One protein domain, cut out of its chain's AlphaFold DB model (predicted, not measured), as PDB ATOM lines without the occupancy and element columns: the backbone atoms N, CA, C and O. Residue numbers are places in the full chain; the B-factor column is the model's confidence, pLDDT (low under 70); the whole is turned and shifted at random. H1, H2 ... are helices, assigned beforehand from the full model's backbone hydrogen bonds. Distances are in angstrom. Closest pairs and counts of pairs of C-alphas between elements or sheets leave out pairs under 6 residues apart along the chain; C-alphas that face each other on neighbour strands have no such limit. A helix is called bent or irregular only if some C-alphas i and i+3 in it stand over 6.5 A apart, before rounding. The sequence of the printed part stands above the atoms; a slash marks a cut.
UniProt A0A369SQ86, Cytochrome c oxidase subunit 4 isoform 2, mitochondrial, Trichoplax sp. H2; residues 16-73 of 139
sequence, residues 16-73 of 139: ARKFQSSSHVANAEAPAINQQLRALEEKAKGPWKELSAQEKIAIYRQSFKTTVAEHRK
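Overview. This is residues 16 to 73 of the 139 residues of the protein "Cytochrome c oxidase subunit 4 isoform 2, mitochondrial" of Trichoplax sp. H2 (UniProt A0A369SQ86). The longest helix, H2, and helix H3 make a loose V, joined by the loop of residues 45 to 52. The thin ends carry small arms: residues 16 to 21 of H1 stick out at one end of the printed part, and residues 66 to 73, which include H4, at the other. The printed part has 58 residues with four named helices, H1, H2, H3 and H4 in chain order, and no named strand; its class is all helix. It is loose, with a radius of gyration of the C-alphas of 13.5 A, and flat, spanning 37 by 33 by 18 A.

Along the chain. H2, residues 31 to 44, runs 20.0 A from C-alpha 31 at (147.902, 136.129, 158.394) to C-alpha 44 at (165.036, 142.141, 166.818). H3, residues 53 to 63, is 15.7 A long. H1, residues 16 to 24, is 13.1 A long and begins at C-alpha 16 at (158.705, 113.643, 166.758). It is only just irregular: C-alphas 19 and 22 are 6.6 A apart. H4, residues 68 to 72, is 6.0 A long.

Arrangement. H2 and H3 touch, their closest C-alphas being those of Leu 40 and Ile 59, 6.9 A apart. They run opposite ways at a steep tilt of 68 degrees, only just short of about perpendicular. H1 touches no helix, and neither does H4. In H2, H3 and H4 every O i to N i+4 pair is within hydrogen-bond range; in H1 1 of 5 is, and 0 of 6 O i to N i+3 pairs.

Size, cuts and confidence. The two C-alphas farthest apart, those of Ala 16 and Glu 50, are 38.6 A apart. The printed part has no cut. The link from H3 to H4 is tight, and no link is long. The mean pLDDT of the printed part is 73.8; residues 16 to 34 are under 70.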
ATOM      1  N   ALA A  16     158.808 112.722 167.895       43.75
ATOM      2  CA  ALA A  16     158.705 113.643 166.758       43.75
ATOM      3  C   ALA A  16     157.492 114.597 166.848       43.75
ATOM      4  O   ALA A  16     157.518 115.707 166.323       43.75
ATOM      5  N   ARG A  17     156.424 114.199 167.554       52.00
ATOM      6  CA  ARG A  17     155.184 114.988 167.666       52.00
ATOM      7  C   ARG A  17     155.308 116.167 168.634       52.00
ATOM      8  O   ARG A  17     154.639 117.182 168.458       52.00
ATOM      9  N   LYS A  18     156.172 116.046 169.648       47.41
ATOM     10  CA  LYS A  18     156.320 117.051 170.711       47.41
ATOM     11  C   LYS A  18     157.142 118.269 170.275       47.41
ATOM     12  O   LYS A  18     156.954 119.341 170.833       47.41
ATOM     13  N   PHE A  19     157.991 118.113 169.256       42.88
ATOM     14  CA  PHE A  19     158.767 119.207 168.663       42.88
ATOM     15  C   PHE A  19     157.964 119.974 167.593       42.88
ATOM     16  O   PHE A  19     157.972 121.199 167.566       42.88
ATOM     17  N   GLN A  20     157.174 119.264 166.780       42.38
ATOM     18  CA  GLN A  20     156.360 119.844 165.701       42.38
ATOM     19  C   GLN A  20     155.151 120.665 166.210       42.38
ATOM     20  O   GLN A  20     154.677 121.571 165.534       42.38
ATOM     21  N   SER A  21     154.619 120.368 167.402       47.50
ATOM     22  CA  SER A  21     153.359 120.964 167.881       47.50
ATOM     23  C   SER A  21     153.437 122.459 168.216       47.50
ATOM     24  O   SER A  21     152.390 123.099 168.262       47.50
ATOM     25  N   SER A  22     154.618 123.023 168.485       49.59
ATOM     26  CA  SER A  22     154.710 124.420 168.940       49.59
ATOM     27  C   SER A  22     154.800 125.427 167.792       49.59
ATOM     28  O   SER A  22     154.369 126.561 167.961       49.59
ATOM     29  N   SER A  23     155.305 125.021 166.623       48.38
ATOM     30  CA  SER A  23     155.428 125.894 165.447       48.38
ATOM     31  C   SER A  23     154.217 125.837 164.512       48.38
ATOM     32  O   SER A  23     153.977 126.793 163.787       48.38
ATOM     33  N   HIS A  24     153.424 124.757 164.531       45.56
ATOM     34  CA  HIS A  24     152.290 124.588 163.604       45.56
ATOM     35  C   HIS A  24     150.962 125.169 164.102       45.56
ATOM     36  O   HIS A  24     150.117 125.505 163.280       45.56
ATOM     37  N   VAL A  25     150.775 125.347 165.415       50.50
ATOM     38  CA  VAL A  25     149.519 125.903 165.967       50.50
ATOM     39  C   VAL A  25     149.456 127.432 165.813       50.50
ATOM     40  O   VAL A  25     148.376 127.981 165.644       50.50
ATOM     41  N   ALA A  26     150.602 128.121 165.739       47.09
ATOM     42  CA  ALA A  26     150.666 129.562 165.454       47.09
ATOM     43  C   ALA A  26     150.369 129.921 163.980       47.09
ATOM     44  O   ALA A  26     150.016 131.057 163.664       47.09
ATOM     45  N   ASN A  27     150.480 128.953 163.065       49.16
ATOM     46  CA  ASN A  27     150.330 129.192 161.627       49.16
ATOM     47  C   ASN A  27     148.869 129.177 161.138       49.16
ATOM     48  O   ASN A  27     148.638 129.450 159.963       49.16
ATOM     49  N   ALA A  28     147.891 128.873 162.001       50.66
ATOM     50  CA  ALA A  28     146.488 128.731 161.603       50.66
ATOM     51  C   ALA A  28     145.583 129.924 161.974       50.66
ATOM     52  O   ALA A  28     144.531 130.072 161.361       50.66
ATOM     53  N   GLU A  29     145.959 130.785 162.932       52.12
ATOM     54  CA  GLU A  29     144.998 131.737 163.526       52.12
ATOM     55  C   GLU A  29     144.959 133.165 162.946       52.12
ATOM     56  O   GLU A  29     143.932 133.810 163.112       52.12
ATOM     57  N   ALA A  30     145.955 133.678 162.207       50.19
ATOM     58  CA  ALA A  30     145.761 134.874 161.358       50.19
ATOM     59  C   ALA A  30     146.989 135.184 160.477       50.19
ATOM     60  O   ALA A  30     148.119 135.190 160.980       50.19
ATOM     61  N   PRO A  31     146.812 135.570 159.197       60.66
ATOM     62  CA  PRO A  31     147.902 136.129 158.394       60.66
ATOM     63  C   PRO A  31     148.432 137.454 158.976       60.66
ATOM     64  O   PRO A  31     149.630 137.716 158.904       60.66
ATOM     65  N   ALA A  32     147.571 138.248 159.623       62.53
ATOM     66  CA  ALA A  32     147.938 139.532 160.227       62.53
ATOM     67  C   ALA A  32     148.879 139.386 161.440       62.53
ATOM     68  O   ALA A  32     149.861 140.117 161.553       62.53
ATOM     69  N   ILE A  33     148.632 138.399 162.311       69.38
ATOM     70  CA  ILE A  33     149.494 138.114 163.472       69.38
ATOM     71  C   ILE A  33     150.871 137.629 162.993       69.38
ATOM     72  O   ILE A  33     151.897 138.082 163.490       69.38
ATOM     73  N   ASN A  34     150.909 136.785 161.956       69.12
ATOM     74  CA  ASN A  34     152.159 136.325 161.343       69.12
ATOM     75  C   ASN A  34     152.985 137.458 160.713       69.12
ATOM     76  O   ASN A  34     154.211 137.432 160.792       69.12
ATOM     77  N   GLN A  35     152.349 138.469 160.115       75.62
ATOM     78  CA  GLN A  35     153.056 139.646 159.592       75.62
ATOM     79  C   GLN A  35     153.667 140.497 160.713       75.62
ATOM     80  O   GLN A  35     154.819 140.912 160.604       75.62
ATOM     81  N   GLN A  36     152.940 140.705 161.814       76.31
ATOM     82  CA  GLN A  36     153.446 141.436 162.982       76.31
ATOM     83  C   GLN A  36     154.612 140.705 163.661       76.31
ATOM     84  O   GLN A  36     155.603 141.334 164.019       76.31
ATOM     85  N   LEU A  37     154.532 139.376 163.776       76.56
ATOM     86  CA  LEU A  37     155.607 138.532 164.309       76.56
ATOM     87  C   LEU A  37     156.884 138.637 163.461       76.56
ATOM     88  O   LEU A  37     157.969 138.816 164.006       76.56
ATOM     89  N   ARG A  38     156.759 138.597 162.129       80.12
ATOM     90  CA  ARG A  38     157.896 138.758 161.204       80.12
ATOM     91  C   ARG A  38     158.517 140.153 161.285       80.12
ATOM     92  O   ARG A  38     159.735 140.273 161.335       80.12
ATOM     93  N   ALA A  39     157.692 141.197 161.371       82.75
ATOM     94  CA  ALA A  39     158.174 142.567 161.547       82.75
ATOM     95  C   ALA A  39     158.919 142.753 162.886       82.75
ATOM     96  O   ALA A  39     159.923 143.461 162.947       82.75
ATOM     97  N   LEU A  40     158.463 142.099 163.961       81.62
ATOM     98  CA  LEU A  40     159.152 142.098 165.258       81.62
ATOM     99  C   LEU A  40     160.484 141.337 165.206       81.62
ATOM    100  O   LEU A  40     161.467 141.799 165.783       81.62
ATOM    101  N   GLU A  41     160.548 140.212 164.490       81.75
ATOM    102  CA  GLU A  41     161.788 139.451 164.280       81.75
ATOM    103  C   GLU A  41     162.828 140.237 163.473       81.75
ATOM    104  O   GLU A  41     164.019 140.183 163.781       81.75
ATOM    105  N   GLU A  42     162.406 140.992 162.458       85.38
ATOM    106  CA  GLU A  42     163.295 141.866 161.685       85.38
ATOM    107  C   GLU A  42     163.852 143.007 162.540       85.38
ATOM    108  O   GLU A  42     165.059 143.251 162.523       85.38
ATOM    109  N   LYS A  43     163.014 143.636 163.374       83.50
ATOM    110  CA  LYS A  43     163.464 144.643 164.349       83.50
ATOM    111  C   LYS A  43     164.402 144.062 165.410       83.50
ATOM    112  O   LYS A  43     165.336 144.738 165.834       83.50
ATOM    113  N   ALA A  44     164.197 142.810 165.823       82.56
ATOM    114  CA  ALA A  44     165.036 142.141 166.818       82.56
ATOM    115  C   ALA A  44     166.477 141.880 166.334       82.56
ATOM    116  O   ALA A  44     167.375 141.714 167.164       82.56
ATOM    117  N   LYS A  45     166.712 141.857 165.014       86.38
ATOM    118  CA  LYS A  45     168.054 141.725 164.414       86.38
ATOM    119  C   LYS A  45     168.881 143.017 164.499       86.38
ATOM    120  O   LYS A  45     170.095 142.958 164.333       86.38
ATOM    121  N   GLY A  46     168.239 144.164 164.734       87.56
ATOM    122  CA  GLY A  46     168.882 145.472 164.871       87.56
ATOM    123  C   GLY A  46     169.424 145.761 166.282       87.56
ATOM    124  O   GLY A  46     169.519 144.861 167.118       87.56
ATOM    125  N   PRO A  47     169.793 147.019 166.587       89.12
ATOM    126  CA  PRO A  47     170.296 147.418 167.902       89.12
ATOM    127  C   PRO A  47     169.197 147.431 168.981       89.12
ATOM    128  O   PRO A  47     168.221 148.173 168.923       89.12
ATOM    129  N   TRP A  48     169.399 146.676 170.067       87.25
ATOM    130  CA  TRP A  48     168.390 146.471 171.126       87.25
ATOM    131  C   TRP A  48     168.098 147.699 172.008       87.25
ATOM    132  O   TRP A  48     167.187 147.671 172.847       87.25
ATOM    133  N   LYS A  49     168.870 148.779 171.847       88.00
ATOM    134  CA  LYS A  49     168.666 150.046 172.565       88.00
ATOM    135  C   LYS A  49     167.457 150.827 172.041       88.00
ATOM    136  O   LYS A  49     166.841 151.536 172.825       88.00
ATOM    137  N   GLU A  50     167.099 150.649 170.771       88.19
ATOM    138  CA  GLU A  50     166.015 151.387 170.105       88.19
ATOM    139  C   GLU A  50     164.637 150.731 170.294       88.19
ATOM    140  O   GLU A  50     163.612 151.368 170.073       88.19
ATOM    141  N   LEU A  51     164.593 149.472 170.752       86.50
ATOM    142  CA  LEU A  51     163.338 148.765 171.014       86.50
ATOM    143  C   LEU A  51     162.666 149.232 172.311       86.50
ATOM    144  O   LEU A  51     163.289 149.275 173.385       86.50
ATOM    145  N   SER A  52     161.353 149.451 172.225       90.94
ATOM    146  CA  SER A  52     160.500 149.756 173.372       90.94
ATOM    147  C   SER A  52     160.404 148.573 174.348       90.94
ATOM    148  O   SER A  52     160.629 147.409 174.000       90.94
ATOM    149  N   ALA A  53     160.048 148.854 175.605       89.44
ATOM    150  CA  ALA A  53     159.878 147.811 176.621       89.44
ATOM    151  C   ALA A  53     158.776 146.797 176.248       89.44
ATOM    152  O   ALA A  53     158.901 145.610 176.547       89.44
ATOM    153  N   GLN A  54     157.725 147.249 175.560       88.06
ATOM    154  CA  GLN A  54     156.613 146.401 175.128       88.06
ATOM    155  C   GLN A  54     157.032 145.435 174.012       88.06
ATOM    156  O   GLN A  54     156.719 144.247 174.089       88.06
ATOM    157  N   GLU A  55     157.810 145.900 173.029       88.31
ATOM    158  CA  GLU A  55     158.326 145.051 171.944       88.31
ATOM    159  C   GLU A  55     159.260 143.959 172.481       88.31
ATOM    160  O   GLU A  55     159.172 142.805 172.064       88.31
ATOM    161  N   LYS A  56     160.090 144.275 173.483       89.44
ATOM    162  CA  LYS A  56     160.954 143.288 174.157       89.44
ATOM    163  C   LYS A  56     160.147 142.179 174.838       89.44
ATOM    164  O   LYS A  56     160.501 141.004 174.735       89.44
ATOM    165  N   ILE A  57     159.046 142.530 175.506       88.00
ATOM    166  CA  ILE A  57     158.146 141.552 176.140       88.00
ATOM    167  C   ILE A  57     157.431 140.706 175.078       88.00
ATOM    168  O   ILE A  57     157.304 139.494 175.259       88.00
ATOM    169  N   ALA A  58     157.004 141.313 173.968       86.62
ATOM    170  CA  ALA A  58     156.363 140.605 172.862       86.62
ATOM    171  C   ALA A  58     157.304 139.567 172.228       86.62
ATOM    172  O   ALA A  58     156.925 138.403 172.107       86.62
ATOM    173  N   ILE A  59     158.555 139.945 171.937       86.38
ATOM    174  CA  ILE A  59     159.592 139.033 171.418       86.38
ATOM    175  C   ILE A  59     159.846 137.877 172.396       86.38
ATOM    176  O   ILE A  59     159.946 136.712 171.997       86.38
ATOM    177  N   TYR A  60     159.911 138.175 173.697       86.69
ATOM    178  CA  TYR A  60     160.087 137.156 174.729       86.69
ATOM    179  C   TYR A  60     158.912 136.165 174.779       86.69
ATOM    180  O   TYR A  60     159.133 134.956 174.843       86.69
ATOM    181  N   ARG A  61     157.666 136.649 174.703       85.38
ATOM    182  CA  ARG A  61     156.457 135.805 174.708       85.38
ATOM    183  C   ARG A  61     156.270 135.012 173.412       85.38
ATOM    184  O   ARG A  61     155.750 133.904 173.470       85.38
ATOM    185  N   GLN A  62     156.732 135.537 172.278       84.31
ATOM    186  CA  GLN A  62     156.798 134.808 171.007       84.31
ATOM    187  C   GLN A  62     157.799 133.649 171.079       84.31
ATOM    188  O   GLN A  62     157.514 132.549 170.611       84.31
ATOM    189  N   SER A  63     158.960 133.879 171.697       83.31
ATOM    190  CA  SER A  63     160.029 132.879 171.792       83.31
ATOM    191  C   SER A  63     159.742 131.799 172.840       83.31
ATOM    192  O   SER A  63     160.104 130.636 172.656       83.31
ATOM    193  N   PHE A  64     159.090 132.161 173.950       84.00
ATOM    194  CA  PHE A  64     158.890 131.273 175.093       84.00
ATOM    195  C   PHE A  64     157.433 131.230 175.554       84.00
ATOM    196  O   PHE A  64     156.848 132.230 175.964       84.00
ATOM    197  N   LYS A  65     156.878 130.013 175.601       81.81
ATOM    198  CA  LYS A  65     155.503 129.760 176.057       81.81
ATOM    199  C   LYS A  65     155.296 129.996 177.559       81.81
ATOM    200  O   LYS A  65     154.203 130.365 177.972       81.81
ATOM    201  N   THR A  66     156.315 129.753 178.381       82.75
ATOM    202  CA  THR A  66     156.229 129.844 179.850       82.75
ATOM    203  C   THR A  66     157.483 130.481 180.420       82.75
ATOM    204  O   THR A  66     158.584 130.156 179.969       82.75
ATOM    205  N   THR A  67     157.338 131.311 181.448       85.88
ATOM    206  CA  THR A  67     158.492 131.917 182.130       85.88
ATOM    207  C   THR A  67     159.155 130.944 183.105       85.88
ATOM    208  O   THR A  67     158.532 129.993 183.578       85.88
ATOM    209  N   VAL A  68     160.422 131.191 183.456       84.81
ATOM    210  CA  VAL A  68     161.133 130.392 184.474       84.81
ATOM    211  C   VAL A  68     160.394 130.436 185.815       84.81
ATOM    212  O   VAL A  68     160.290 129.420 186.497       84.81
ATOM    213  N   ALA A  69     159.822 131.590 186.169       83.69
ATOM    214  CA  ALA A  69     159.017 131.746 187.374       83.69
ATOM    215  C   ALA A  69     157.748 130.884 187.329       83.69
ATOM    216  O   ALA A  69     157.438 130.221 188.311       83.69
ATOM    217  N   GLU A  70     157.044 130.842 186.193       83.75
ATOM    218  CA  GLU A  70     155.873 129.979 185.990       83.75
ATOM    219  C   GLU A  70     156.234 128.489 186.042       83.75
ATOM    220  O   GLU A  70     155.503 127.711 186.644       83.75
ATOM    221  N   HIS A  71     157.378 128.098 185.475       80.62
ATOM    222  CA  HIS A  71     157.866 126.716 185.511       80.62
ATOM    223  C   HIS A  71     158.296 126.268 186.910       80.62
ATOM    224  O   HIS A  71     158.165 125.097 187.258       80.62
ATOM    225  N   ARG A  72     158.829 127.198 187.708       81.69
ATOM    226  CA  ARG A  72     159.285 126.945 189.077       81.69
ATOM    227  C   ARG A  72     158.150 127.008 190.098       81.69
ATOM    228  O   ARG A  72     158.377 126.666 191.257       81.69
ATOM    229  N   LYS A  73     156.936 127.414 189.698       82.00
ATOM    230  CA  LYS A  73     155.771 127.313 190.583       82.00
ATOM    231  C   LYS A  73     155.615 125.848 190.997       82.00
ATOM    232  O   LYS A  73     155.563 124.985 190.115       82.00
TER     233      LYS A  73